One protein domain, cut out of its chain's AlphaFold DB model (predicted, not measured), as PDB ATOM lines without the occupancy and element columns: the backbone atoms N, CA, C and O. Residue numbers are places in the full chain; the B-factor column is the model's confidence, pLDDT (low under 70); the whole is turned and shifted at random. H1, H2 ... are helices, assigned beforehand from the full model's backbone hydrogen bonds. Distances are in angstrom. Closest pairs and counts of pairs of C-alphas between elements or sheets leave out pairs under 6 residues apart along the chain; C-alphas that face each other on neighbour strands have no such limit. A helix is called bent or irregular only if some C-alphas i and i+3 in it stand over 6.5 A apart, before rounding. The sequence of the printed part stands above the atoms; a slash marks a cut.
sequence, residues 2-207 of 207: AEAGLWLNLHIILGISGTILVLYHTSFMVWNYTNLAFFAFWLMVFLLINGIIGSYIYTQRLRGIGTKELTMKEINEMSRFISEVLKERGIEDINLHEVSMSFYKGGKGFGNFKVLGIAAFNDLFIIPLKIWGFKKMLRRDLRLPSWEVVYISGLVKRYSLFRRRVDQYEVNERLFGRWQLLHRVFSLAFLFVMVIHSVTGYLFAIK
ATOM      1  N   ALA A   2      -0.202  40.845   5.760       53.47
ATOM      2  CA  ALA A   2       0.176  42.099   6.433       53.47
ATOM      3  C   ALA A   2      -0.891  43.217   6.347       53.47
ATOM      4  O   ALA A   2      -1.118  43.927   7.322       53.47
ATOM      5  N   GLU A   3      -1.605  43.331   5.224       56.22
ATOM      6  CA  GLU A   3      -2.557  44.433   4.983       56.22
ATOM      7  C   GLU A   3      -3.819  44.369   5.859       56.22
ATOM      8  O   GLU A   3      -4.272  45.386   6.382       56.22
ATOM      9  N   ALA A   4      -4.351  43.166   6.103       60.75
ATOM     10  CA  ALA A   4      -5.508  42.977   6.983       60.75
ATOM     11  C   ALA A   4      -5.192  43.330   8.449       60.75
ATOM     12  O   ALA A   4      -6.060  43.815   9.175       60.75
ATOM     13  N   GLY A   5      -3.945  43.107   8.882       78.06
ATOM     14  CA  GLY A   5      -3.470  43.532  10.198       78.06
ATOM     15  C   GLY A   5      -3.303  45.048  10.287       78.06
ATOM     16  O   GLY A   5      -3.685  45.642  11.292       78.06
ATOM     17  N   LEU A   6      -2.797  45.681   9.222       85.50
ATOM     18  CA  LEU A   6      -2.621  47.131   9.162       85.50
ATOM     19  C   LEU A   6      -3.955  47.874   9.307       85.50
ATOM     20  O   LEU A   6      -4.056  48.768  10.143       85.50
ATOM     21  N   TRP A   7      -4.985  47.475   8.553       86.75
ATOM     22  CA  TRP A   7      -6.308  48.102   8.648       86.75
ATOM     23  C   TRP A   7      -6.905  47.977  10.054       86.75
ATOM     24  O   TRP A   7      -7.397  48.960  10.605       86.75
ATOM     25  N   LEU A   8      -6.819  46.789  10.665       83.88
ATOM     26  CA  LEU A   8      -7.348  46.559  12.011       83.88
ATOM     27  C   LEU A   8      -6.610  47.402  13.059       83.88
ATOM     28  O   LEU A   8      -7.245  48.015  13.914       83.88
ATOM     29  N   ASN A   9      -5.280  47.457  12.975       86.12
ATOM     30  CA  ASN A   9      -4.462  48.256  13.882       86.12
ATOM     31  C   ASN A   9      -4.783  49.747  13.746       86.12
ATOM     32  O   ASN A   9      -5.001  50.418  14.753       86.12
ATOM     33  N   LEU A  10      -4.877  50.254  12.512       90.81
ATOM     34  CA  LEU A  10      -5.265  51.640  12.252       90.81
ATOM     35  C   LEU A  10      -6.675  51.938  12.764       90.81
ATOM     36  O   LEU A  10      -6.875  52.967  13.396       90.81
ATOM     37  N   HIS A  11      -7.639  51.037  12.566       87.06
ATOM     38  CA  HIS A  11      -9.001  51.208  13.071       87.06
ATOM     39  C   HIS A  11      -9.044  51.317  14.604       87.06
ATOM     40  O   HIS A  11      -9.720  52.193  15.136       87.06
ATOM     41  N   ILE A  12      -8.293  50.467  15.314       87.44
ATOM     42  CA  ILE A  12      -8.203  50.515  16.781       87.44
ATOM     43  C   ILE A  12      -7.570  51.833  17.239       87.44
ATOM     44  O   ILE A  12      -8.109  52.487  18.132       87.44
ATOM     45  N   ILE A  13      -6.460  52.245  16.614       91.88
ATOM     46  CA  ILE A  13      -5.781  53.508  16.936       91.88
ATOM     47  C   ILE A  13      -6.727  54.688  16.705       91.88
ATOM     48  O   ILE A  13      -6.929  55.489  17.611       91.88
ATOM     49  N   LEU A  14      -7.369  54.758  15.537       90.88
ATOM     50  CA  LEU A  14      -8.321  55.814  15.197       90.88
ATOM     51  C   LEU A  14      -9.537  55.823  16.128       90.88
ATOM     52  O   LEU A  14     -10.001  56.899  16.493       90.88
ATOM     53  N   GLY A  15     -10.037  54.662  16.559       89.25
ATOM     54  CA  GLY A  15     -11.133  54.570  17.527       89.25
ATOM     55  C   GLY A  15     -10.756  55.120  18.905       89.25
ATOM     56  O   GLY A  15     -11.511  55.897  19.497       89.25
ATOM     57  N   ILE A  16      -9.563  54.781  19.405       91.50
ATOM     58  CA  ILE A  16      -9.037  55.313  20.672       91.50
ATOM     59  C   ILE A  16      -8.791  56.821  20.551       91.50
ATOM     60  O   ILE A  16      -9.316  57.592  21.353       91.50
ATOM     61  N   SER A  17      -8.056  57.256  19.524       93.06
ATOM     62  CA  SER A  17      -7.775  58.673  19.274       93.06
ATOM     63  C   SER A  17      -9.055  59.484  19.082       93.06
ATOM     64  O   SER A  17      -9.188  60.556  19.663       93.06
ATOM     65  N   GLY A  18     -10.030  58.958  18.337       90.12
ATOM     66  CA  GLY A  18     -11.336  59.579  18.135       90.12
ATOM     67  C   GLY A  18     -12.101  59.767  19.444       90.12
ATOM     68  O   GLY A  18     -12.646  60.839  19.681       90.12
ATOM     69  N   THR A  19     -12.070  58.778  20.341       90.50
ATOM     70  CA  THR A  19     -12.701  58.890  21.669       90.50
ATOM     71  C   THR A  19     -12.063  60.004  22.507       90.50
ATOM     72  O   THR A  19     -12.773  60.794  23.129       90.50
ATOM     73  N   ILE A  20     -10.730  60.114  22.486       91.94
ATOM     74  CA  ILE A  20      -9.988  61.175  23.189       91.94
ATOM     75  C   ILE A  20     -10.314  62.552  22.592       91.94
ATOM     76  O   ILE A  20     -10.562  63.505  23.328       91.94
ATOM     77  N   LEU A  21     -10.361  62.659  21.263       90.94
ATOM     78  CA  LEU A  21     -10.693  63.905  20.572       90.94
ATOM     79  C   LEU A  21     -12.124  64.366  20.866       90.94
ATOM     80  O   LEU A  21     -12.333  65.554  21.091       90.94
ATOM     81  N   VAL A  22     -13.101  63.454  20.927       87.69
ATOM     82  CA  VAL A  22     -14.487  63.792  21.307       87.69
ATOM     83  C   VAL A  22     -14.562  64.277  22.758       87.69
ATOM     84  O   VAL A  22     -15.283  65.231  23.061       87.69
ATOM     85  N   LEU A  23     -13.790  63.666  23.661       89.19
ATOM     86  CA  LEU A  23     -13.703  64.123  25.048       89.19
ATOM     87  C   LEU A  23     -13.161  65.561  25.138       89.19
ATOM     88  O   LEU A  23     -13.692  66.377  25.891       89.19
ATOM     89  N   TYR A  24     -12.152  65.889  24.329       89.56
ATOM     90  CA  TYR A  24     -11.619  67.249  24.240       89.56
ATOM     91  C   TYR A  24     -12.607  68.223  23.581       89.56
ATOM     92  O   TYR A  24     -12.812  69.323  24.082       89.56
ATOM     93  N   HIS A  25     -13.273  67.806  22.500       86.06
ATOM     94  CA  HIS A  25     -14.275  68.604  21.785       86.06
ATOM     95  C   HIS A  25     -15.445  69.032  22.680       86.06
ATOM     96  O   HIS A  25     -16.003  70.112  22.513       86.06
ATOM     97  N   THR A  26     -15.795  68.199  23.658       84.81
ATOM     98  CA  THR A  26     -16.847  68.491  24.638       84.81
ATOM     99  C   THR A  26     -16.340  69.270  25.854       84.81
ATOM    100  O   THR A  26     -17.088  69.430  26.816       84.81
ATOM    101  N   SER A  27     -15.089  69.750  25.854       84.19
ATOM    102  CA  SER A  27     -14.446  70.424  26.993       84.19
ATOM    103  C   SER A  27     -14.575  69.627  28.298       84.19
ATOM    104  O   SER A  27     -14.754  70.201  29.370       84.19
ATOM    105  N   PHE A  28     -14.539  68.291  28.209       81.50
ATOM    106  CA  PHE A  28     -14.794  67.357  29.316       81.50
ATOM    107  C   PHE A  28     -16.200  67.449  29.950       81.50
ATOM    108  O   PHE A  28     -16.476  66.782  30.949       81.50
ATOM    109  N   MET A  29     -17.133  68.198  29.356       77.31
ATOM    110  CA  MET A  29     -18.515  68.363  29.825       77.31
ATOM    111  C   MET A  29     -19.434  67.223  29.343       77.31
ATOM    112  O   MET A  29     -20.570  67.440  28.926       77.31
ATOM    113  N   VAL A  30     -18.966  65.975  29.442       71.06
ATOM    114  CA  VAL A  30     -19.690  64.750  29.032       71.06
ATOM    115  C   VAL A  30     -20.683  64.242  30.086       71.06
ATOM    116  O   VAL A  30     -21.033  63.065  30.107       71.06
ATOM    117  N   TRP A  31     -21.135  65.120  30.981       70.94
ATOM    118  CA  TRP A  31     -22.008  64.782  32.112       70.94
ATOM    119  C   TRP A  31     -23.438  65.312  31.952       70.94
ATOM    120  O   TRP A  31     -24.319  64.963  32.733       70.94
ATOM    121  N   ASN A  32     -23.689  66.141  30.931       76.69
ATOM    122  CA  ASN A  32     -25.004  66.718  30.675       76.69
ATOM    123  C   ASN A  32     -25.859  65.789  29.795       76.69
ATOM    124  O   ASN A  32     -25.706  65.762  28.574       76.69
ATOM    125  N   TYR A  33     -26.789  65.069  30.420       75.19
ATOM    126  CA  TYR A  33     -27.685  64.100  29.775       75.19
ATOM    127  C   TYR A  33     -28.715  64.723  28.813       75.19
ATOM    128  O   TYR A  33     -29.332  63.998  28.038       75.19
ATOM    129  N   THR A  34     -28.894  66.047  28.824       74.06
ATOM    130  CA  THR A  34     -29.803  66.758  27.906       74.06
ATOM    131  C   THR A  34     -29.171  66.984  26.526       74.06
ATOM    132  O   THR A  34     -29.871  67.274  25.558       74.06
ATOM    133  N   ASN A  35     -27.846  66.847  26.402       80.81
ATOM    134  CA  ASN A  35     -27.136  67.073  25.147       80.81
ATOM    135  C   ASN A  35     -27.010  65.772  24.340       80.81
ATOM    136  O   ASN A  35     -26.536  64.758  24.848       80.81
ATOM    137  N   LEU A  36     -27.341  65.809  23.046       82.94
ATOM    138  CA  LEU A  36     -27.142  64.679  22.132       82.94
ATOM    139  C   LEU A  36     -25.675  64.198  22.092       82.94
ATOM    140  O   LEU A  36     -25.420  63.003  21.936       82.94
ATOM    141  N   ALA A  37     -24.717  65.106  22.313       82.56
ATOM    142  CA  ALA A  37     -23.292  64.790  22.412       82.56
ATOM    143  C   ALA A  37     -22.972  63.790  23.539       82.56
ATOM    144  O   ALA A  37     -22.067  62.972  23.386       82.56
ATOM    145  N   PHE A  38     -23.736  63.800  24.641       86.62
ATOM    146  CA  PHE A  38     -23.591  62.833  25.735       86.62
ATOM    147  C   PHE A  38     -23.820  61.404  25.242       86.62
ATOM    148  O   PHE A  38     -22.986  60.523  25.451       86.62
ATOM    149  N   PHE A  39     -24.934  61.181  24.542       87.25
ATOM    150  CA  PHE A  39     -25.278  59.865  24.010       87.25
ATOM    151  C   PHE A  39     -24.271  59.408  22.953       87.25
ATOM    152  O   PHE A  39     -23.868  58.246  22.969       87.25
ATOM    153  N   ALA A  40     -23.813  60.315  22.083       88.19
ATOM    154  CA  ALA A  40     -22.788  60.014  21.085       88.19
ATOM    155  C   ALA A  40     -21.466  59.577  21.741       88.19
ATOM    156  O   ALA A  40     -20.889  58.558  21.359       88.19
ATOM    157  N   PHE A  41     -21.017  60.306  22.767       89.62
ATOM    158  CA  PHE A  41     -19.800  59.991  23.511       89.62
ATOM    159  C   PHE A  41     -19.885  58.628  24.205       89.62
ATOM    160  O   PHE A  41     -19.010  57.785  24.017       89.62
ATOM    161  N   TRP A  42     -20.950  58.367  24.967       90.31
ATOM    162  CA  TRP A  42     -21.089  57.084  25.660       90.31
ATOM    163  C   TRP A  42     -21.215  55.913  24.692       90.31
ATOM    164  O   TRP A  42     -20.647  54.850  24.937       90.31
ATOM    165  N   LEU A  43     -21.882  56.111  23.556       91.94
ATOM    166  CA  LEU A  43     -21.960  55.105  22.507       91.94
ATOM    167  C   LEU A  43     -20.587  54.823  21.869       91.94
ATOM    168  O   LEU A  43     -20.270  53.659  21.616       91.94
ATOM    169  N   MET A  44     -19.736  55.843  21.699       91.00
ATOM    170  CA  MET A  44     -18.331  55.671  21.300       91.00
ATOM    171  C   MET A  44     -17.543  54.853  22.337       91.00
ATOM    172  O   MET A  44     -16.830  53.914  21.979       91.00
ATOM    173  N   VAL A  45     -17.706  55.148  23.631       92.06
ATOM    174  CA  VAL A  45     -17.059  54.387  24.717       92.06
ATOM    175  C   VAL A  45     -17.517  52.924  24.712       92.06
ATOM    176  O   VAL A  45     -16.688  52.015  24.804       92.06
ATOM    177  N   PHE A  46     -18.818  52.665  24.539       92.75
ATOM    178  CA  PHE A  46     -19.343  51.303  24.407       92.75
ATOM    179  C   PHE A  46     -18.762  50.573  23.194       92.75
ATOM    180  O   PHE A  46     -18.408  49.398  23.308       92.75
ATOM    181  N   LEU A  47     -18.621  51.250  22.051       92.19
ATOM    182  CA  LEU A  47     -17.980  50.690  20.860       92.19
ATOM    183  C   LEU A  47     -16.516  50.320  21.105       92.19
ATOM    184  O   LEU A  47     -16.097  49.235  20.697       92.19
ATOM    185  N   LEU A  48     -15.769  51.170  21.813       91.81
ATOM    186  CA  LEU A  48     -14.379  50.917  22.191       91.81
ATOM    187  C   LEU A  48     -14.264  49.684  23.099       91.81
ATOM    188  O   LEU A  48     -13.502  48.764  22.795       91.81
ATOM    189  N   ILE A  49     -15.066  49.610  24.169       90.75
ATOM    190  CA  ILE A  49     -15.088  48.456  25.085       90.75
ATOM    191  C   ILE A  49     -15.484  47.182  24.331       90.75
ATOM    192  O   ILE A  49     -14.832  46.143  24.457       90.75
ATOM    193  N   ASN A  50     -16.525  47.256  23.500       90.00
ATOM    194  CA  ASN A  50     -16.962  46.133  22.683       90.00
ATOM    195  C   ASN A  50     -15.878  45.702  21.675       90.00
ATOM    196  O   ASN A  50     -15.723  44.510  21.421       90.00
ATOM    197  N   GLY A  51     -15.089  46.632  21.133       87.25
ATOM    198  CA  GLY A  51     -13.927  46.339  20.290       87.25
ATOM    199  C   GLY A  51     -12.839  45.554  21.030       87.25
ATOM    200  O   GLY A  51     -12.355  44.544  20.517       87.25
ATOM    201  N   ILE A  52     -12.516  45.947  22.268       86.12
ATOM    202  CA  ILE A  52     -11.562  45.225  23.131       86.12
ATOM    203  C   ILE A  52     -12.054  43.795  23.404       86.12
ATOM    204  O   ILE A  52     -11.294  42.834  23.250       86.12
ATOM    205  N   ILE A  53     -13.338  43.635  23.739       86.44
ATOM    206  CA  ILE A  53     -13.972  42.318  23.922       86.44
ATOM    207  C   ILE A  53     -13.854  41.482  22.637       86.44
ATOM    208  O   ILE A  53     -13.520  40.297  22.685       86.44
ATOM    209  N   GLY A  54     -14.075  42.108  21.482       84.50
ATOM    210  CA  GLY A  54     -13.934  41.494  20.166       84.50
ATOM    211  C   GLY A  54     -12.543  40.961  19.872       84.50
ATOM    212  O   GLY A  54     -12.411  39.838  19.389       84.50
ATOM    213  N   SER A  55     -11.510  41.735  20.211       81.94
ATOM    214  CA  SER A  55     -10.109  41.322  20.079       81.94
ATOM    215  C   SER A  55      -9.833  40.047  20.878       81.94
ATOM    216  O   SER A  55      -9.283  39.078  20.350       81.94
ATOM    217  N   TYR A  56     -10.324  39.974  22.120       82.88
ATOM    218  CA  TYR A  56     -10.205  38.754  22.916       82.88
ATOM    219  C   TYR A  56     -10.944  37.572  22.268       82.88
ATOM    220  O   TYR A  56     -10.338  36.519  22.071       82.88
ATOM    221  N   ILE A  57     -12.210  37.741  21.864       82.56
ATOM    222  CA  ILE A  57     -12.991  36.681  21.191       82.56
ATOM    223  C   ILE A  57     -12.276  36.191  19.924       82.56
ATOM    224  O   ILE A  57     -12.204  34.987  19.675       82.56
ATOM    225  N   TYR A  58     -11.701  37.110  19.146       80.25
ATOM    226  CA  TYR A  58     -10.967  36.804  17.924       80.25
ATOM    227  C   TYR A  58      -9.781  35.866  18.182       80.25
ATOM    228  O   TYR A  58      -9.609  34.895  17.448       80.25
ATOM    229  N   THR A  59      -8.997  36.101  19.244       77.00
ATOM    230  CA  THR A  59      -7.850  35.236  19.599       77.00
ATOM    231  C   THR A  59      -8.248  33.825  20.041       77.00
ATOM    232  O   THR A  59      -7.439  32.899  19.959       77.00
ATOM    233  N   GLN A  60      -9.484  33.645  20.512       75.50
ATOM    234  CA  GLN A  60     -10.001  32.348  20.954       75.50
ATOM    235  C   GLN A  60     -10.621  31.541  19.805       75.50
ATOM    236  O   GLN A  60     -10.883  30.346  19.966       75.50
ATOM    237  N   ARG A  61     -10.852  32.167  18.645       73.88
ATOM    238  CA  ARG A  61     -11.389  31.497  17.461       73.88
ATOM    239  C   ARG A  61     -10.309  30.628  16.821       73.88
ATOM    240  O   ARG A  61      -9.320  31.135  16.293       73.88
ATOM    241  N   LEU A  62     -10.523  29.316  16.832       66.69
ATOM    242  CA  LEU A  62      -9.692  28.369  16.097       66.69
ATOM    243  C   LEU A  62      -9.955  28.545  14.593       66.69
ATOM    244  O   LEU A  62     -11.034  28.219  14.104       66.69
ATOM    245  N   ARG A  63      -8.991  29.117  13.863       61.75
ATOM    246  CA  ARG A  63      -9.048  29.271  12.402       61.75
ATOM    247  C   ARG A  63      -8.171  28.208  11.749       61.75
ATOM    248  O   ARG A  63      -7.011  28.083  12.122       61.75
ATOM    249  N   GLY A  64      -8.704  27.507  10.751       58.53
ATOM    250  CA  GLY A  64      -7.903  26.702   9.820       58.53
ATOM    251  C   GLY A  64      -7.724  25.218  10.148       58.53
ATOM    252  O   GLY A  64      -7.145  24.518   9.329       58.53
ATOM    253  N   ILE A  65      -8.242  24.709  11.266       54.91
ATOM    254  CA  ILE A  65      -8.255  23.263  11.528       54.91
ATOM    255  C   ILE A  65      -9.627  22.768  11.068       54.91
ATOM    256  O   ILE A  65     -10.650  23.189  11.614       54.91
ATOM    257  N   GLY A  66      -9.655  21.982   9.984       57.38
ATOM    258  CA  GLY A  66     -10.885  21.358   9.482       57.38
ATOM    259  C   GLY A  66     -11.571  20.583  10.605       57.38
ATOM    260  O   GLY A  66     -10.877  20.199  11.525       57.38
ATOM    261  N   THR A  67     -12.900  20.450  10.547       59.78
ATOM    262  CA  THR A  67     -13.803  19.685  11.444       59.78
ATOM    263  C   THR A  67     -13.328  19.395  12.885       59.78
ATOM    264  O   THR A  67     -12.262  18.853  13.131       59.78
ATOM    265  N   LYS A  68     -14.194  19.612  13.886       67.56
ATOM    266  CA  LYS A  68     -13.933  19.305  15.317       67.56
ATOM    267  C   LYS A  68     -13.203  17.964  15.559       67.56
ATOM    268  O   LYS A  68     -12.397  17.858  16.475       67.56
ATOM    269  N   GLU A  69     -13.446  16.964  14.715       71.44
ATOM    270  CA  GLU A  69     -12.747  15.677  14.684       71.44
ATOM    271  C   GLU A  69     -11.229  15.753  14.431       71.44
ATOM    272  O   GLU A  69     -10.481  15.092  15.152       71.44
ATOM    273  N   LEU A  70     -10.742  16.540  13.462       70.81
ATOM    274  CA  LEU A  70      -9.298  16.679  13.213       70.81
ATOM    275  C   LEU A  70      -8.613  17.360  14.400       70.81
ATOM    276  O   LEU A  70      -7.560  16.912  14.841       70.81
ATOM    277  N   THR A  71      -9.257  18.360  15.002       80.06
ATOM    278  CA  THR A  71      -8.712  19.016  16.195       80.06
ATOM    279  C   THR A  71      -8.660  18.081  17.408       80.06
ATOM    280  O   THR A  71      -7.734  18.145  18.217       80.06
ATOM    281  N   MET A  72      -9.631  17.172  17.540       80.12
ATOM    282  CA  MET A  72      -9.596  16.138  18.579       80.12
ATOM    283  C   MET A  72      -8.477  15.117  18.342       80.12
ATOM    284  O   MET A  72      -7.860  14.668  19.311       80.12
ATOM    285  N   LYS A  73      -8.170  14.776  17.081       85.44
ATOM    286  CA  LYS A  73      -7.005  13.938  16.747       85.44
ATOM    287  C   LYS A  73      -5.695  14.614  17.157       85.44
ATOM    288  O   LYS A  73      -4.915  13.992  17.873       85.44
ATOM    289  N   GLU A  74      -5.514  15.892  16.824       84.81
ATOM    290  CA  GLU A  74      -4.330  16.678  17.214       84.81
ATOM    291  C   GLU A  74      -4.163  16.756  18.739       84.81
ATOM    292  O   GLU A  74      -3.069  16.555  19.264       84.81
ATOM    293  N   ILE A  75      -5.253  16.981  19.484       85.69
ATOM    294  CA  ILE A  75      -5.234  16.942  20.954       85.69
ATOM    295  C   ILE A  75      -4.752  15.583  21.462       85.69
ATOM    296  O   ILE A  75      -3.937  15.528  22.382       85.69
ATOM    297  N   ASN A  76      -5.262  14.487  20.899       86.75
ATOM    298  CA  ASN A  76      -4.905  13.142  21.342       86.75
ATOM    299  C   ASN A  76      -3.447  12.794  21.010       86.75
ATOM    300  O   ASN A  76      -2.797  12.091  21.782       86.75
ATOM    301  N   GLU A  77      -2.917  13.278  19.889       88.75
ATOM    302  CA  GLU A  77      -1.501  13.152  19.527       88.75
ATOM    303  C   GLU A  77      -0.606  13.967  20.466       88.75
ATOM    304  O   GLU A  77       0.328  13.416  21.045       88.75
ATOM    305  N   MET A  78      -0.949  15.234  20.723       86.75
ATOM    306  CA  MET A  78      -0.242  16.057  21.708       86.75
ATOM    307  C   MET A  78      -0.282  15.429  23.103       86.75
ATOM    308  O   MET A  78       0.725  15.419  23.805       86.75
ATOM    309  N   SER A  79      -1.431  14.889  23.517       87.50
ATOM    310  CA  SER A  79      -1.571  14.228  24.816       87.50
ATOM    311  C   SER A  79      -0.681  12.991  24.920       87.50
ATOM    312  O   SER A  79      -0.088  12.776  25.975       87.50
ATOM    313  N   ARG A  80      -0.580  12.186  23.852       87.69
ATOM    314  CA  ARG A  80       0.304  11.011  23.809       87.69
ATOM    315  C   ARG A  80       1.769  11.418  23.900       87.69
ATOM    316  O   ARG A  80       2.451  10.942  24.798       87.69
ATOM    317  N   PHE A  81       2.197  12.383  23.086       88.88
ATOM    318  CA  PHE A  81       3.563  12.911  23.118       88.88
ATOM    319  C   PHE A  81       3.957  13.431  24.508       88.88
ATOM    320  O   PHE A  81       5.022  13.112  25.027       88.88
ATOM    321  N   ILE A  82       3.081  14.206  25.155       86.31
ATOM    322  CA  ILE A  82       3.352  14.719  26.506       86.31
ATOM    323  C   ILE A  82       3.407  13.575  27.515       86.31
ATOM    324  O   ILE A  82       4.246  13.599  28.408       86.31
ATOM    325  N   SER A  83       2.529  12.578  27.386       86.31
ATOM    326  CA  SER A  83       2.530  11.424  28.282       86.31
ATOM    327  C   SER A  83       3.810  10.606  28.145       86.31
ATOM    328  O   SER A  83       4.328  10.161  29.162       86.31
ATOM    329  N   GLU A  84       4.333  10.434  26.932       87.31
ATOM    330  CA  GLU A  84       5.613   9.765  26.677       87.31
ATOM    331  C   GLU A  84       6.776  10.545  27.299       87.31
ATOM    332  O   GLU A  84       7.522   9.983  28.096       87.31
ATOM    333  N   VAL A  85       6.853  11.861  27.057       86.25
ATOM    334  CA  VAL A  85       7.877  12.732  27.664       86.25
ATOM    335  C   VAL A  85       7.824  12.692  29.194       86.25
ATOM    336  O   VAL A  85       8.859  12.754  29.848       86.25
ATOM    337  N   LEU A  86       6.633  12.605  29.791       84.25
ATOM    338  CA  LEU A  86       6.487  12.482  31.243       84.25
ATOM    339  C   LEU A  86       6.934  11.099  31.745       84.25
ATOM    340  O   LEU A  86       7.673  11.026  32.727       84.25
ATOM    341  N   LYS A  87       6.559  10.017  31.050       84.94
ATOM    342  CA  LYS A  87       6.955   8.644  31.400       84.94
ATOM    343  C   LYS A  87       8.466   8.441  31.352       84.94
ATOM    344  O   LYS A  87       9.028   7.901  32.296       84.94
ATOM    345  N   GLU A  88       9.135   8.949  30.318       84.44
ATOM    346  CA  GLU A  88      10.603   8.911  30.207       84.44
ATOM    347  C   GLU A  88      11.313   9.580  31.394       84.44
ATOM    348  O   GLU A  88      12.468   9.280  31.689       84.44
ATOM    349  N   ARG A  89      10.624  10.485  32.096       77.69
ATOM    350  CA  ARG A  89      11.137  11.216  33.261       77.69
ATOM    351  C   ARG A  89      10.673  10.631  34.597       77.69
ATOM    352  O   ARG A  89      10.827  11.288  35.624       77.69
ATOM    353  N   GLY A  90      10.119   9.417  34.595       75.69
ATOM    354  CA  GLY A  90       9.654   8.716  35.797       75.69
ATOM    355  C   GLY A  90       8.318   9.226  36.341       75.69
ATOM    356  O   GLY A  90       8.011   9.028  37.513       75.69
ATOM    357  N   ILE A  91       7.529   9.919  35.514       73.94
ATOM    358  CA  ILE A  91       6.220  10.466  35.880       73.94
ATOM    359  C   ILE A  91       5.138   9.601  35.227       73.94
ATOM    360  O   ILE A  91       4.661   9.902  34.132       73.94
ATOM    361  N   GLU A  92       4.759   8.509  35.889       67.88
ATOM    362  CA  GLU A  92       3.816   7.528  35.327       67.88
ATOM    363  C   GLU A  92       2.339   7.846  35.623       67.88
ATOM    364  O   GLU A  92       1.481   7.535  34.800       67.88
ATOM    365  N   ASP A  93       2.046   8.552  36.722       65.06
ATOM    366  CA  ASP A  93       0.677   8.729  37.247       65.06
ATOM    367  C   ASP A  93       0.023  10.092  36.959       65.06
ATOM    368  O   ASP A  93      -1.077  10.388  37.435       65.06
ATOM    369  N   ILE A  94       0.659  10.968  36.172       70.62
ATOM    370  CA  ILE A  94       0.020  12.249  35.852       70.62
ATOM    371  C   ILE A  94      -1.070  12.039  34.803       70.62
ATOM    372  O   ILE A  94      -0.818  11.965  33.598       70.62
ATOM    373  N   ASN A  95      -2.317  12.061  35.269       75.31
ATOM    374  CA  ASN A  95      -3.475  12.199  34.406       75.31
ATOM    375  C   ASN A  95      -3.464  13.593  33.751       75.31
ATOM    376  O   ASN A  95      -3.950  14.582  34.302       75.31
ATOM    377  N   LEU A  96      -2.898  13.679  32.546       74.31
ATOM    378  CA  LEU A  96      -2.826  14.913  31.760       74.31
ATOM    379  C   LEU A  96      -4.195  15.535  31.510       74.31
ATOM    380  O   LEU A  96      -4.306  16.762  31.435       74.31
ATOM    381  N   HIS A  97      -5.233  14.707  31.392       72.38
ATOM    382  CA  HIS A  97      -6.591  15.203  31.270       72.38
ATOM    383  C   HIS A  97      -7.005  15.925  32.552       72.38
ATOM    384  O   HIS A  97      -7.415  17.078  32.469       72.38
ATOM    385  N   GLU A  98      -6.799  15.331  33.724       74.56
ATOM    386  CA  GLU A  98      -7.099  15.964  35.011       74.56
ATOM    387  C   GLU A  98      -6.266  17.225  35.249       74.56
ATOM    388  O   GLU A  98      -6.812  18.259  35.628       74.56
ATOM    389  N   VAL A  99      -4.967  17.197  34.942       73.12
ATOM    390  CA  VAL A  99      -4.103  18.379  35.041       73.12
ATOM    391  C   VAL A  99      -4.614  19.488  34.123       73.12
ATOM    392  O   VAL A  99      -4.795  20.614  34.589       73.12
ATOM    393  N   SER A 100      -4.938  19.175  32.863       71.69
ATOM    394  CA  SER A 100      -5.496  20.141  31.905       71.69
ATOM    395  C   SER A 100      -6.868  20.678  32.328       71.69
ATOM    396  O   SER A 100      -7.106  21.885  32.261       71.69
ATOM    397  N   MET A 101      -7.735  19.818  32.865       69.31
ATOM    398  CA  MET A 101      -9.034  20.183  33.427       69.31
ATOM    399  C   MET A 101      -8.876  20.985  34.717       69.31
ATOM    400  O   MET A 101      -9.675  21.868  35.003       69.31
ATOM    401  N   SER A 102      -7.803  20.787  35.482       68.44
ATOM    402  CA  SER A 102      -7.514  21.617  36.644       68.44
ATOM    403  C   SER A 102      -7.214  23.056  36.206       68.44
ATOM    404  O   SER A 102      -7.665  23.991  36.866       68.44
ATOM    405  N   PHE A 103      -6.534  23.272  35.075       63.81
ATOM    406  CA  PHE A 103      -6.360  24.605  34.482       63.81
ATOM    407  C   PHE A 103      -7.679  25.198  33.957       63.81
ATOM    408  O   PHE A 103      -7.734  26.385  33.629       63.81
ATOM    409  N   TYR A 104      -8.751  24.403  33.930       63.38
ATOM    410  CA  TYR A 104     -10.040  24.727  33.341       63.38
ATOM    411  C   TYR A 104     -11.225  24.368  34.261       63.38
ATOM    412  O   TYR A 104     -11.839  23.308  34.157       63.38
ATOM    413  N   LYS A 105     -11.676  25.312  35.098       60.00
ATOM    414  CA  LYS A 105     -13.064  25.262  35.590       60.00
ATOM    415  C   LYS A 105     -13.985  25.678  34.448       60.00
ATOM    416  O   LYS A 105     -14.278  26.859  34.272       60.00
ATOM    417  N   GLY A 106     -14.388  24.710  33.631       52.31
ATOM    418  CA  GLY A 106     -15.364  24.935  32.580       52.31
ATOM    419  C   GLY A 106     -16.661  25.457  33.167       52.31
ATOM    420  O   GLY A 106     -17.341  24.746  33.903       52.31
ATOM    421  N   GLY A 107     -17.003  26.701  32.833       52.44
ATOM    422  CA  GLY A 107     -18.324  27.263  33.071       52.44
ATOM    423  C   GLY A 107     -19.345  26.546  32.194       52.44
ATOM    424  O   GLY A 107     -19.799  27.093  31.193       52.44
ATOM    425  N   LYS A 108     -19.669  25.295  32.532       45.75
ATOM    426  CA  LYS A 108     -20.804  24.587  31.956       45.75
ATOM    427  C   LYS A 108     -22.064  25.308  32.440       45.75
ATOM    428  O   LYS A 108     -22.320  25.367  33.637       45.75
ATOM    429  N   GLY A 109     -22.818  25.892  31.511       47.53
ATOM    430  CA  GLY A 109     -24.204  26.300  31.758       47.53
ATOM    431  C   GLY A 109     -24.479  27.760  32.128       47.53
ATOM    432  O   GLY A 109     -25.627  28.071  32.420       47.53
ATOM    433  N   PHE A 110     -23.512  28.681  32.081       43.03
ATOM    434  CA  PHE A 110     -23.792  30.101  32.351       43.03
ATOM    435  C   PHE A 110     -23.799  30.951  31.077       43.03
ATOM    436  O   PHE A 110     -22.990  30.738  30.179       43.03
ATOM    437  N   GLY A 111     -24.735  31.909  31.007       55.91
ATOM    438  CA  GLY A 111     -25.024  32.736  29.829       55.91
ATOM    439  C   GLY A 111     -23.776  33.212  29.080       55.91
ATOM    440  O   GLY A 111     -22.827  33.699  29.693       55.91
ATOM    441  N   ASN A 112     -23.802  33.060  27.753       65.75
ATOM    442  CA  ASN A 112     -22.640  33.026  26.857       65.75
ATOM    443  C   ASN A 112     -21.528  34.056  27.159       65.75
ATOM    444  O   ASN A 112     -20.356  33.710  27.080       65.75
ATOM    445  N   PHE A 113     -21.844  35.296  27.550       66.06
ATOM    446  CA  PHE A 113     -20.833  36.323  27.847       66.06
ATOM    447  C   PHE A 113     -20.100  36.145  29.190       66.06
ATOM    448  O   PHE A 113     -18.931  36.516  29.294       66.06
ATOM    449  N   LYS A 114     -20.721  35.529  30.209       68.69
ATOM    450  CA  LYS A 114     -20.054  35.241  31.496       68.69
ATOM    451  C   LYS A 114     -18.918  34.232  31.326       68.69
ATOM    452  O   LYS A 114     -17.895  34.350  31.992       68.69
ATOM    453  N   VAL A 115     -19.066  33.286  30.396       70.25
ATOM    454  CA  VAL A 115     -18.018  32.308  30.056       70.25
ATOM    455  C   VAL A 115     -16.764  33.011  29.538       70.25
ATOM    456  O   VAL A 115     -15.657  32.599  29.875       70.25
ATOM    457  N   LEU A 116     -16.930  34.103  28.785       69.56
ATOM    458  CA  LEU A 116     -15.821  34.904  28.275       69.56
ATOM    459  C   LEU A 116     -15.066  35.614  29.407       69.56
ATOM    460  O   LEU A 116     -13.842  35.533  29.469       69.56
ATOM    461  N   GLY A 117     -15.800  36.259  30.320       70.19
ATOM    462  CA  GLY A 117     -15.220  36.943  31.478       70.19
ATOM    463  C   GLY A 117     -14.488  35.985  32.417       70.19
ATOM    464  O   GLY A 117     -13.363  36.260  32.818       70.19
ATOM    465  N   ILE A 118     -15.076  34.816  32.694       72.94
ATOM    466  CA  ILE A 118     -14.435  33.760  33.493       72.94
ATOM    467  C   ILE A 118     -13.188  33.222  32.779       72.94
ATOM    468  O   ILE A 118     -12.165  33.007  33.421       72.94
ATOM    469  N   ALA A 119     -13.236  33.026  31.457       72.19
ATOM    470  CA  ALA A 119     -12.077  32.572  30.692       72.19
ATOM    471  C   ALA A 119     -10.934  33.599  30.718       72.19
ATOM    472  O   ALA A 119      -9.798  33.221  30.995       72.19
ATOM    473  N   ALA A 120     -11.236  34.883  30.501       74.75
ATOM    474  CA  ALA A 120     -10.250  35.961  30.537       74.75
ATOM    475  C   ALA A 120      -9.646  36.130  31.939       74.75
ATOM    476  O   ALA A 120      -8.432  36.251  32.091       74.75
ATOM    477  N   PHE A 121     -10.483  36.065  32.978       75.94
ATOM    478  CA  PHE A 121     -10.035  36.104  34.368       75.94
ATOM    479  C   PHE A 121      -9.141  34.906  34.713       75.94
ATOM    480  O   PHE A 121      -8.081  35.065  35.319       75.94
ATOM    481  N   ASN A 122      -9.521  33.700  34.280       76.94
ATOM    482  CA  ASN A 122      -8.710  32.504  34.483       76.94
ATOM    483  C   ASN A 122      -7.363  32.606  33.759       76.94
ATOM    484  O   ASN A 122      -6.349  32.218  34.336       76.94
ATOM    485  N   ASP A 123      -7.342  33.149  32.541       75.81
ATOM    486  CA  ASP A 123      -6.117  33.379  31.769       75.81
ATOM    487  C   ASP A 123      -5.161  34.341  32.463       75.81
ATOM    488  O   ASP A 123      -3.956  34.081  32.513       75.81
ATOM    489  N   LEU A 124      -5.701  35.424  33.019       77.75
ATOM    490  CA  LEU A 124      -4.905  36.484  33.620       77.75
ATOM    491  C   LEU A 124      -4.419  36.128  35.032       77.75
ATOM    492  O   LEU A 124      -3.283  36.439  35.378       77.75
ATOM    493  N   PHE A 125      -5.248  35.450  35.832       78.19
ATOM    494  CA  PHE A 125      -4.980  35.243  37.259       78.19
ATOM    495  C   PHE A 125      -4.780  33.774  37.656       78.19
ATOM    496  O   PHE A 125      -3.837  33.459  38.379       78.19
ATOM    497  N   ILE A 126      -5.619  32.841  37.187       78.25
ATOM    498  CA  ILE A 126      -5.613  31.452  37.695       78.25
ATOM    499  C   ILE A 126      -4.539  30.583  37.029       78.25
ATOM    500  O   ILE A 126      -3.854  29.810  37.703       78.25
ATOM    501  N   ILE A 127      -4.369  30.690  35.712       78.88
ATOM    502  CA  ILE A 127      -3.397  29.887  34.960       78.88
ATOM    503  C   ILE A 127      -1.954  30.156  35.422       78.88
ATOM    504  O   ILE A 127      -1.238  29.178  35.655       78.88
ATOM    505  N   PRO A 128      -1.506  31.412  35.629       81.56
ATOM    506  CA  PRO A 128      -0.179  31.684  36.184       81.56
ATOM    507  C   PRO A 128       0.051  31.020  37.548       81.56
ATOM    508  O   PRO A 128       1.100  30.409  37.754       81.56
ATOM    509  N   LEU A 129      -0.944  31.061  38.442       82.50
ATOM    510  CA  LEU A 129      -0.872  30.449  39.775       82.50
ATOM    511  C   LEU A 129      -0.770  28.922  39.705       82.50
ATOM    512  O   LEU A 129       0.067  28.320  40.380       82.50
ATOM    513  N   LYS A 130      -1.575  28.280  38.854       82.50
ATOM    514  CA  LYS A 130      -1.523  26.821  38.679       82.50
ATOM    515  C   LYS A 130      -0.226  26.360  38.021       82.50
ATOM    516  O   LYS A 130       0.336  25.354  38.440       82.50
ATOM    517  N   ILE A 131       0.297  27.109  37.046       82.50
ATOM    518  CA  ILE A 131       1.603  26.813  36.434       82.50
ATOM    519  C   ILE A 131       2.704  26.957  37.473       82.50
ATOM    520  O   ILE A 131       3.633  26.156  37.497       82.50
ATOM    521  N   TRP A 132       2.617  27.971  38.330       84.00
ATOM    522  CA  TRP A 132       3.569  28.148  39.414       84.00
ATOM    523  C   TRP A 132       3.547  26.959  40.386       84.00
ATOM    524  O   TRP A 132       4.611  26.415  40.689       84.00
ATOM    525  N   GLY A 133       2.359  26.487  40.785       83.44
ATOM    526  CA  GLY A 133       2.193  25.262  41.577       83.44
ATOM    527  C   GLY A 133       2.771  24.022  40.886       83.44
ATOM    528  O   GLY A 133       3.565  23.300  41.483       83.44
ATOM    529  N   PHE A 134       2.480  23.837  39.597       82.38
ATOM    530  CA  PHE A 134       3.013  22.733  38.794       82.38
ATOM    531  C   PHE A 134       4.547  22.782  38.678       82.38
ATOM    532  O   PHE A 134       5.228  21.786  38.901       82.38
ATOM    533  N   LYS A 135       5.130  23.964  38.440       85.69
ATOM    534  CA  LYS A 135       6.591  24.170  38.444       85.69
ATOM    535  C   LYS A 135       7.222  23.915  39.812       85.69
ATOM    536  O   LYS A 135       8.409  23.602  39.887       85.69
ATOM    537  N   LYS A 136       6.484  24.137  40.903       85.69
ATOM    538  CA  LYS A 136       6.946  23.852  42.266       85.69
ATOM    539  C   LYS A 136       6.959  22.345  42.524       85.69
ATOM    540  O   LYS A 136       7.963  21.863  43.031       85.69
ATOM    541  N   MET A 137       5.911  21.630  42.112       81.75
ATOM    542  CA  MET A 137       5.815  20.164  42.167       81.75
ATOM    543  C   MET A 137       6.965  19.503  41.391       81.75
ATOM    544  O   MET A 137       7.754  18.765  41.968       81.75
ATOM    545  N   LEU A 138       7.180  19.895  40.125       82.56
ATOM    546  CA  LEU A 138       8.283  19.370  39.300       82.56
ATOM    547  C   LEU A 138       9.678  19.613  39.914       82.56
ATOM    548  O   LEU A 138      10.575  18.787  39.765       82.56
ATOM    549  N   ARG A 139       9.877  20.740  40.610       85.81
ATOM    550  CA  ARG A 139      11.155  21.054  41.274       85.81
ATOM    551  C   ARG A 139      11.347  20.317  42.594       85.81
ATOM    552  O   ARG A 139      12.475  19.959  42.911       85.81
ATOM    553  N   ARG A 140      10.288  20.151  43.390       82.19
ATOM    554  CA  ARG A 140      10.383  19.552  44.730       82.19
ATOM    555  C   ARG A 140      10.363  18.033  44.683       82.19
ATOM    556  O   ARG A 140      11.201  17.417  45.333       82.19
ATOM    557  N   ASP A 141       9.446  17.473  43.907       78.19
ATOM    558  CA  ASP A 141       9.121  16.049  43.977       78.19
ATOM    559  C   ASP A 141       9.979  15.248  42.991       78.19
ATOM    560  O   ASP A 141      10.441  14.160  43.314       78.19
ATOM    561  N   LEU A 142      10.285  15.838  41.829       76.56
ATOM    562  CA  LEU A 142      11.078  15.207  40.764       76.56
ATOM    563  C   LEU A 142      12.502  15.762  40.624       76.56
ATOM    564  O   LEU A 142      13.290  15.234  39.848       76.56
ATOM    565  N   ARG A 143      12.844  16.831  41.360       82.31
ATOM    566  CA  ARG A 143      14.176  17.476  41.352       82.31
ATOM    567  C   ARG A 143      14.715  17.789  39.945       82.31
ATOM    568  O   ARG A 143      15.923  17.771  39.720       82.31
ATOM    569  N   LEU A 144      13.822  18.108  39.007       83.44
ATOM    570  CA  LEU A 144      14.201  18.391  37.624       83.44
ATOM    571  C   LEU A 144      15.004  19.697  37.510       83.44
ATOM    572  O   LEU A 144      14.723  20.666  38.233       83.44
ATOM    573  N   PRO A 145      15.960  19.778  36.565       87.81
ATOM    574  CA  PRO A 145      16.695  21.005  36.304       87.81
ATOM    575  C   PRO A 145      15.763  22.106  35.775       87.81
ATOM    576  O   PRO A 145      14.756  21.855  35.108       87.81
ATOM    577  N   SER A 146      16.111  23.367  36.045       87.19
ATOM    578  CA  SER A 146      15.250  24.528  35.761       87.19
ATOM    579  C   SER A 146      14.790  24.634  34.301       87.19
ATOM    580  O   SER A 146      13.661  25.055  34.051       87.19
ATOM    581  N   TRP A 147      15.629  24.242  33.337       85.06
ATOM    582  CA  TRP A 147      15.289  24.273  31.909       85.06
ATOM    583  C   TRP A 147      14.196  23.255  31.552       85.06
ATOM    584  O   TRP A 147      13.280  23.563  30.792       85.06
ATOM    585  N   GLU A 148      14.238  22.075  32.166       86.19
ATOM    586  CA  GLU A 148      13.300  20.984  31.919       86.19
ATOM    587  C   GLU A 148      11.937  21.278  32.548       86.19
ATOM    588  O   GLU A 148      10.892  21.106  31.924       86.19
ATOM    589  N   VAL A 149      11.940  21.874  33.743       86.25
ATOM    590  CA  VAL A 149      10.726  22.388  34.391       86.25
ATOM    591  C   VAL A 149      10.042  23.437  33.512       86.25
ATOM    592  O   VAL A 149       8.816  23.431  33.366       86.25
ATOM    593  N   VAL A 150      10.809  24.356  32.919       88.31
ATOM    594  CA  VAL A 150      10.274  25.373  32.000       88.31
ATOM    595  C   VAL A 150       9.724  24.724  30.729       88.31
ATOM    596  O   VAL A 150       8.629  25.093  30.302       88.31
ATOM    597  N   TYR A 151      10.423  23.733  30.177       88.75
ATOM    598  CA  TYR A 151       9.997  22.996  28.991       88.75
ATOM    599  C   TYR A 151       8.678  22.237  29.214       88.75
ATOM    600  O   TYR A 151       7.687  22.524  28.536       88.75
ATOM    601  N   ILE A 152       8.620  21.356  30.220       86.31
ATOM    602  CA  ILE A 152       7.442  20.526  30.530       86.31
ATOM    603  C   ILE A 152       6.246  21.401  30.915       86.31
ATOM    604  O   ILE A 152       5.149  21.233  30.383       86.31
ATOM    605  N   SER A 153       6.439  22.398  31.787       85.94
ATOM    606  CA  SER A 153       5.345  23.311  32.159       85.94
ATOM    607  C   SER A 153       4.847  24.147  30.978       85.94
ATOM    608  O   SER A 153       3.648  24.413  30.876       85.94
ATOM    609  N   GLY A 154       5.735  24.536  30.058       87.56
ATOM    610  CA  GLY A 154       5.365  25.212  28.819       87.56
ATOM    611  C   GLY A 154       4.566  24.313  27.876       87.56
ATOM    612  O   GLY A 154       3.635  24.786  27.222       87.56
ATOM    613  N   LEU A 155       4.901  23.025  27.818       87.06
ATOM    614  CA  LEU A 155       4.208  22.034  27.001       87.06
ATOM    615  C   LEU A 155       2.805  21.734  27.555       87.06
ATOM    616  O   LEU A 155       1.819  21.864  26.830       87.06
ATOM    617  N   VAL A 156       2.692  21.485  28.865       85.44
ATOM    618  CA  VAL A 156       1.409  21.283  29.565       85.44
ATOM    619  C   VAL A 156       0.523  22.528  29.480       85.44
ATOM    620  O   VAL A 156      -0.681  22.411  29.241       85.44
ATOM    621  N   LYS A 157       1.098  23.734  29.604       85.62
ATOM    622  CA  LYS A 157       0.364  24.995  29.409       85.62
ATOM    623  C   LYS A 157      -0.213  25.083  27.998       85.62
ATOM    624  O   LYS A 157      -1.391  25.399  27.846       85.62
ATOM    625  N   ARG A 158       0.608  24.831  26.974       86.19
ATOM    626  CA  ARG A 158       0.185  24.896  25.567       86.19
ATOM    627  C   ARG A 158      -0.921  23.887  25.274       86.19
ATOM    628  O   ARG A 158      -1.943  24.280  24.720       86.19
ATOM    629  N   TYR A 159      -0.760  22.648  25.728       85.62
ATOM    630  CA  TYR A 159      -1.788  21.612  25.629       85.62
ATOM    631  C   TYR A 159      -3.096  22.023  26.310       85.62
ATOM    632  O   TYR A 159      -4.152  21.966  25.690       85.62
ATOM    633  N   SER A 160      -3.033  22.520  27.549       82.81
ATOM    634  CA  SER A 160      -4.227  22.917  28.310       82.81
ATOM    635  C   SER A 160      -4.975  24.085  27.655       82.81
ATOM    636  O   SER A 160      -6.204  24.078  27.583       82.81
ATOM    637  N   LEU A 161      -4.244  25.082  27.138       81.19
ATOM    638  CA  LEU A 161      -4.836  26.206  26.407       81.19
ATOM    639  C   LEU A 161      -5.460  25.759  25.083       81.19
ATOM    640  O   LEU A 161      -6.551  26.216  24.743       81.19
ATOM    641  N   PHE A 162      -4.786  24.875  24.345       83.31
ATOM    642  CA  PHE A 162      -5.298  24.342  23.088       83.31
ATOM    643  C   PHE A 162      -6.562  23.511  23.321       83.31
ATOM    644  O   PHE A 162      -7.605  23.845  22.766       83.31
ATOM    645  N   ARG A 163      -6.510  22.539  24.242       82.56
ATOM    646  CA  ARG A 163      -7.645  21.698  24.652       82.56
ATOM    647  C   ARG A 163      -8.881  22.528  24.981       82.56
ATOM    648  O   ARG A 163      -9.949  22.293  24.427       82.56
ATOM    649  N   ARG A 164      -8.713  23.567  25.804       80.00
ATOM    650  CA  ARG A 164      -9.802  24.477  26.164       80.00
ATOM    651  C   ARG A 164     -10.434  25.155  24.950       80.00
ATOM    652  O   ARG A 164     -11.654  25.269  24.892       80.00
ATOM    653  N   ARG A 165      -9.629  25.658  24.007       79.19
ATOM    654  CA  ARG A 165     -10.165  26.338  22.816       79.19
ATOM    655  C   ARG A 165     -11.008  25.394  21.962       79.19
ATOM    656  O   ARG A 165     -12.003  25.841  21.400       79.19
ATOM    657  N   VAL A 166     -10.644  24.113  21.912       81.00
ATOM    658  CA  VAL A 166     -11.431  23.074  21.230       81.00
ATOM    659  C   VAL A 166     -12.719  22.773  21.983       81.00
ATOM    660  O   VAL A 166     -13.794  22.804  21.386       81.00
ATOM    661  N   ASP A 167     -12.639  22.576  23.300       79.19
ATOM    662  CA  ASP A 167     -13.813  22.315  24.139       79.19
ATOM    663  C   ASP A 167     -14.820  23.483  24.096       79.19
ATOM    664  O   ASP A 167     -16.033  23.281  24.135       79.19
ATOM    665  N   GLN A 168     -14.329  24.721  23.977       77.44
ATOM    666  CA  GLN A 168     -15.146  25.937  23.910       77.44
ATOM    667  C   GLN A 168     -15.438  26.417  22.485       77.44
ATOM    668  O   GLN A 168     -16.012  27.494  22.329       77.44
ATOM    669  N   TYR A 169     -15.093  25.644  21.454       81.00
ATOM    670  CA  TYR A 169     -15.221  26.069  20.060       81.00
ATOM    671  C   TYR A 169     -16.630  26.585  19.727       81.00
ATOM    672  O   TYR A 169     -16.795  27.718  19.283       81.00
ATOM    673  N   GLU A 170     -17.664  25.800  20.037       78.75
ATOM    674  CA  GLU A 170     -19.062  26.158  19.755       78.75
ATOM    675  C   GLU A 170     -19.539  27.384  20.541       78.75
ATOM    676  O   GLU A 170     -20.431  28.113  20.105       78.75
ATOM    677  N   VAL A 171     -18.997  27.601  21.741       79.31
ATOM    678  CA  VAL A 171     -19.319  28.779  22.554       79.31
ATOM    679  C   VAL A 171     -18.644  30.009  21.957       79.31
ATOM    680  O   VAL A 171     -19.305  31.028  21.768       79.31
ATOM    681  N   ASN A 172     -17.365  29.895  21.599       79.44
ATOM    682  CA  ASN A 172     -16.577  30.972  21.008       79.44
ATOM    683  C   ASN A 172     -17.126  31.385  19.638       79.44
ATOM    684  O   ASN A 172     -17.238  32.578  19.377       79.44
ATOM    685  N   GLU A 173     -17.548  30.435  18.799       81.94
ATOM    686  CA  GLU A 173     -18.138  30.737  17.488       81.94
ATOM    687  C   GLU A 173     -19.503  31.434  17.632       81.94
ATOM    688  O   GLU A 173     -19.756  32.460  16.995       81.94
ATOM    689  N   ARG A 174     -20.364  30.962  18.549       83.12
ATOM    690  CA  ARG A 174     -21.639  31.636  18.868       83.12
ATOM    691  C   ARG A 174     -21.423  33.045  19.418       83.12
ATOM    692  O   ARG A 174     -22.175  33.961  19.083       83.12
ATOM    693  N   LEU A 175     -20.424  33.223  20.280       83.88
ATOM    694  CA  LEU A 175     -20.057  34.525  20.833       83.88
ATOM    695  C   LEU A 175     -19.516  35.462  19.766       83.88
ATOM    696  O   LEU A 175     -19.905  36.624  19.750       83.88
ATOM    697  N   PHE A 176     -18.685  34.955  18.861       84.88
ATOM    698  CA  PHE A 176     -18.162  35.724  17.743       84.88
ATOM    699  C   PHE A 176     -19.293  36.236  16.848       84.88
ATOM    700  O   PHE A 176     -19.361  37.438  16.605       84.88
ATOM    701  N   GLY A 177     -20.243  35.379  16.460       85.25
ATOM    702  CA  GLY A 177     -21.401  35.801  15.664       85.25
ATOM    703  C   GLY A 177     -22.250  36.879  16.356       85.25
ATOM    704  O   GLY A 177     -22.603  37.889  15.743       85.25
ATOM    705  N   ARG A 178     -22.528  36.719  17.660       87.50
ATOM    706  CA  ARG A 178     -23.270  37.720  18.452       87.50
ATOM    707  C   ARG A 178     -22.503  39.028  18.602       87.50
ATOM    708  O   ARG A 178     -23.089  40.095  18.453       87.50
ATOM    709  N   TRP A 179     -21.207  38.949  18.882       88.94
ATOM    710  CA  TRP A 179     -20.337  40.113  18.994       88.94
ATOM    711  C   TRP A 179     -20.284  40.891  17.676       88.94
ATOM    712  O   TRP A 179     -20.466  42.105  17.683       88.94
ATOM    713  N   GLN A 180     -20.123  40.205  16.542       87.69
ATOM    714  CA  GLN A 180     -20.118  40.840  15.223       87.69
ATOM    715  C   GLN A 180     -21.442  41.539  14.908       87.69
ATOM    716  O   GLN A 180     -21.448  42.593  14.273       87.69
ATOM    717  N   LEU A 181     -22.574  40.952  15.304       90.69
ATOM    718  CA  LEU A 181     -23.877  41.597  15.156       90.69
ATOM    719  C   LEU A 181     -23.966  42.855  16.028       90.69
ATOM    720  O   LEU A 181     -24.248  43.929  15.505       90.69
ATOM    721  N   LEU A 182     -23.668  42.734  17.325       90.56
ATOM    722  CA  LEU A 182     -23.720  43.849  18.275       90.56
ATOM    723  C   LEU A 182     -22.799  44.998  17.862       90.56
ATOM    724  O   LEU A 182     -23.231  46.145  17.846       90.56
ATOM    725  N   HIS A 183     -21.554  44.695  17.484       89.56
ATOM    726  CA  HIS A 183     -20.596  45.703  17.043       89.56
ATOM    727  C   HIS A 183     -21.139  46.497  15.853       89.56
ATOM    728  O   HIS A 183     -21.191  47.719  15.921       89.56
ATOM    729  N   ARG A 184     -21.639  45.815  14.813       91.50
ATOM    730  CA  ARG A 184     -22.204  46.475  13.626       91.50
ATOM    731  C   ARG A 184     -23.422  47.341  13.950       91.50
ATOM    732  O   ARG A 184     -23.512  48.455  13.444       91.50
ATOM    733  N   VAL A 185     -24.335  46.859  14.797       93.62
ATOM    734  CA  VAL A 185     -25.528  47.625  15.204       93.62
ATOM    735  C   VAL A 185     -25.129  48.892  15.958       93.62
ATOM    736  O   VAL A 185     -25.615  49.972  15.631       93.62
ATOM    737  N   PHE A 186     -24.205  48.789  16.915       92.38
ATOM    738  CA  PHE A 186     -23.717  49.962  17.635       92.38
ATOM    739  C   PHE A 186     -22.967  50.935  16.723       92.38
ATOM    740  O   PHE A 186     -23.131  52.139  16.883       92.38
ATOM    741  N   SER A 187     -22.199  50.448  15.740       91.50
ATOM    742  CA  SER A 187     -21.502  51.317  14.783       91.50
ATOM    743  C   SER A 187     -22.488  52.123  13.938       91.50
ATOM    744  O   SER A 187     -22.282  53.315  13.729       91.50
ATOM    745  N   LEU A 188     -23.580  51.494  13.491       94.06
ATOM    746  CA  LEU A 188     -24.644  52.172  12.746       94.06
ATOM    747  C   LEU A 188     -25.401  53.178  13.617       94.06
ATOM    748  O   LEU A 188     -25.635  54.303  13.183       94.06
ATOM    749  N   ALA A 189     -25.738  52.804  14.854       93.94
ATOM    750  CA  ALA A 189     -26.375  53.716  15.802       93.94
ATOM    751  C   ALA A 189     -25.481  54.931  16.101       93.94
ATOM    752  O   ALA A 189     -25.963  56.061  16.128       93.94
ATOM    753  N   PHE A 190     -24.174  54.713  16.267       92.56
ATOM    754  CA  PHE A 190     -23.205  55.782  16.491       92.56
ATOM    755  C   PHE A 190     -23.122  56.722  15.294       92.56
ATOM    756  O   PHE A 190     -23.221  57.933  15.469       92.56
ATOM    757  N   LEU A 191     -23.023  56.170  14.083       93.12
ATOM    758  CA  LEU A 191     -23.025  56.960  12.856       93.12
ATOM    759  C   LEU A 191     -24.291  57.822  12.746       93.12
ATOM    760  O   LEU A 191     -24.202  59.006  12.441       93.12
ATOM    761  N   PHE A 192     -25.457  57.248  13.044       94.81
ATOM    762  CA  PHE A 192     -26.729  57.963  13.006       94.81
ATOM    763  C   PHE A 192     -26.771  59.137  13.995       94.81
ATOM    764  O   PHE A 192     -27.086  60.263  13.609       94.81
ATOM    765  N   VAL A 193     -26.398  58.900  15.258       92.44
ATOM    766  CA  VAL A 193     -26.349  59.953  16.286       92.44
ATOM    767  C   VAL A 193     -25.339  61.043  15.910       92.44
ATOM    768  O   VAL A 193     -25.642  62.225  16.056       92.44
ATOM    769  N   MET A 194     -24.171  60.663  15.384       90.69
ATOM    770  CA  MET A 194     -23.144  61.606  14.931       90.69
ATOM    771  C   MET A 194     -23.652  62.523  13.818       90.69
ATOM    772  O   MET A 194     -23.458  63.731  13.903       90.69
ATOM    773  N   VAL A 195     -24.348  61.981  12.813       93.69
ATOM    774  CA  VAL A 195     -24.920  62.787  11.722       93.69
ATOM    775  C   VAL A 195     -25.911  63.815  12.267       93.69
ATOM    776  O   VAL A 195     -25.814  64.995  11.931       93.69
ATOM    777  N   ILE A 196     -26.829  63.404  13.148       93.38
ATOM    778  CA  ILE A 196     -27.810  64.325  13.745       93.38
ATOM    779  C   ILE A 196     -27.108  65.401  14.577       93.38
ATOM    780  O   ILE A 196     -27.454  66.580  14.476       93.38
ATOM    781  N   HIS A 197     -26.111  65.022  15.376       88.31
ATOM    782  CA  HIS A 197     -25.341  65.963  16.183       88.31
ATOM    783  C   HIS A 197     -24.617  67.006  15.318       88.31
ATOM    784  O   HIS A 197     -24.703  68.200  15.598       88.31
ATOM    785  N   SER A 198     -23.977  66.583  14.226       88.44
ATOM    786  CA  SER A 198     -23.296  67.498  13.305       88.44
ATOM    787  C   SER A 198     -24.265  68.437  12.581       88.44
ATOM    788  O   SER A 198     -23.998  69.634  12.496       88.44
ATOM    789  N   VAL A 199     -25.404  67.930  12.095       92.00
ATOM    790  CA  VAL A 199     -26.412  68.751  11.396       92.00
ATOM    791  C   VAL A 199     -27.039  69.772  12.340       92.00
ATOM    792  O   VAL A 199     -27.148  70.943  11.990       92.00
ATOM    793  N   THR A 200     -27.428  69.352  13.544       88.56
ATOM    794  CA  THR A 200     -28.005  70.266  14.540       88.56
ATOM    795  C   THR A 200     -27.004  71.348  14.932       88.56
ATOM    796  O   THR A 200     -27.357  72.523  14.887       88.56
ATOM    797  N   GLY A 201     -25.746  70.989  15.206       85.56
ATOM    798  CA  GLY A 201     -24.684  71.961  15.476       85.56
ATOM    799  C   GLY A 201     -24.494  72.972  14.341       85.56
ATOM    800  O   GLY A 201     -24.427  74.172  14.595       85.56
ATOM    801  N   TYR A 202     -24.488  72.511  13.087       88.50
ATOM    802  CA  TYR A 202     -24.383  73.386  11.916       88.50
ATOM    803  C   TYR A 202     -25.580  74.341  11.779       88.50
ATOM    804  O   TYR A 202     -25.395  75.534  11.556       88.50
ATOM    805  N   LEU A 203     -26.807  73.843  11.967       89.38
ATOM    806  CA  LEU A 203     -28.023  74.662  11.903       89.38
ATOM    807  C   LEU A 203     -28.072  75.734  13.000       89.38
ATOM    808  O   LEU A 203     -28.533  76.844  12.739       89.38
ATOM    809  N   PHE A 204     -27.601  75.423  14.212       84.31
ATOM    810  CA  PHE A 204     -27.504  76.402  15.299       84.31
ATOM    811  C   PHE A 204     -26.377  77.416  15.094       84.31
ATOM    812  O   PHE A 204     -26.510  78.532  15.567       84.31
ATOM    813  N   ALA A 205     -25.297  77.056  14.394       78.88
ATOM    814  CA  ALA A 205     -24.182  77.963  14.120       78.88
ATOM    815  C   ALA A 205     -24.481  79.002  13.021       78.88
ATOM    816  O   ALA A 205     -23.777  80.003  12.927       78.88
ATOM    817  N   ILE A 206     -25.480  78.749  12.166       75.12
ATOM    818  CA  ILE A 206     -25.895  79.658  11.081       75.12
ATOM    819  C   ILE A 206     -26.954  80.672  11.539       75.12
ATOM    820  O   ILE A 206     -27.146  81.692  10.877       75.12
ATOM    821  N   LYS A 207     -27.646  80.399  12.649       53.09
ATOM    822  CA  LYS A 207     -28.555  81.355  13.292       53.09
ATOM    823  C   LYS A 207     -27.793  82.334  14.171       53.09
ATOM    824  O   LYS A 207     -28.237  83.501  14.205       53.09
TER     825      LYS A 207
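What this domain is: This is residues 2 to 207 of the 207 residues of an uncharacterized protein of Deltaproteobacteria bacterium (UniProt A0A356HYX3). Two loose lobes lie end to end in a rod: in one, H2 packs on H1 and the long helix H7; in the other, H3, H4 and H5b pack on H6. Residues 2 to 11 and 201 to 207 stick out. The 206 printed residues have seven named helices, H1 to H7, and no named strand: all helix. The whole is loose, with a radius of gyration of the C-alphas of 23.8 A, spanning 85 by 37 by 36 A.

How they stand to each other: H1, residues 2 to 25, and H2, residues 36 to 60, form a hairpin at a shallow tilt of 28 degrees, touching through residues 12 to 23 and 41 to 51 alone; their closest C-alphas, Thr 19 and Met 44, are 6.5 A apart. H2 touches H7, residues 169 to 206, opposite ways at a shallow tilt of 23 degrees, closest at C-alphas 40 and 193, 6.0 A. H3, residues 68 to 87, touches the hub H6, residues 146 to 167, closest at C-alphas 75 and 163, 6.5 A. H4, residues 96 to 102, touches residues 156 to 163 of H6 alone, about perpendicular at 74 degrees, closest at C-alphas 100 and 160, 4.7 A. H5, residues 112 to 140, was assigned as one helix by its hydrogen bonds but is bent, C-alphas 124 and 127 being 6.9 A apart; its arms are H5a, to 124, and H5b, from 127. H5b and H6 form a hairpin, closest at C-alphas 135 and 149, 6.1 A. Every O i to N i+4 pair is within hydrogen-bond range except in H5a, 8 of 9.

Where its parts are: H1 begins at C-alpha 2 (0.176, 42.099, 6.433) and is 33.9 A long; H2 is 36.6 A, H6 31.4 A. H7, 55.4 A, ends at C-alpha 206 (-25.895, 79.658, 11.081).

The domain as a whole: The C-alphas of Gly 90 and Lys 207, the farthest apart, are 85.1 A apart. The printed part has no cut and no long link. Confidence is under 70 in 28 residues, among them 101 to 114.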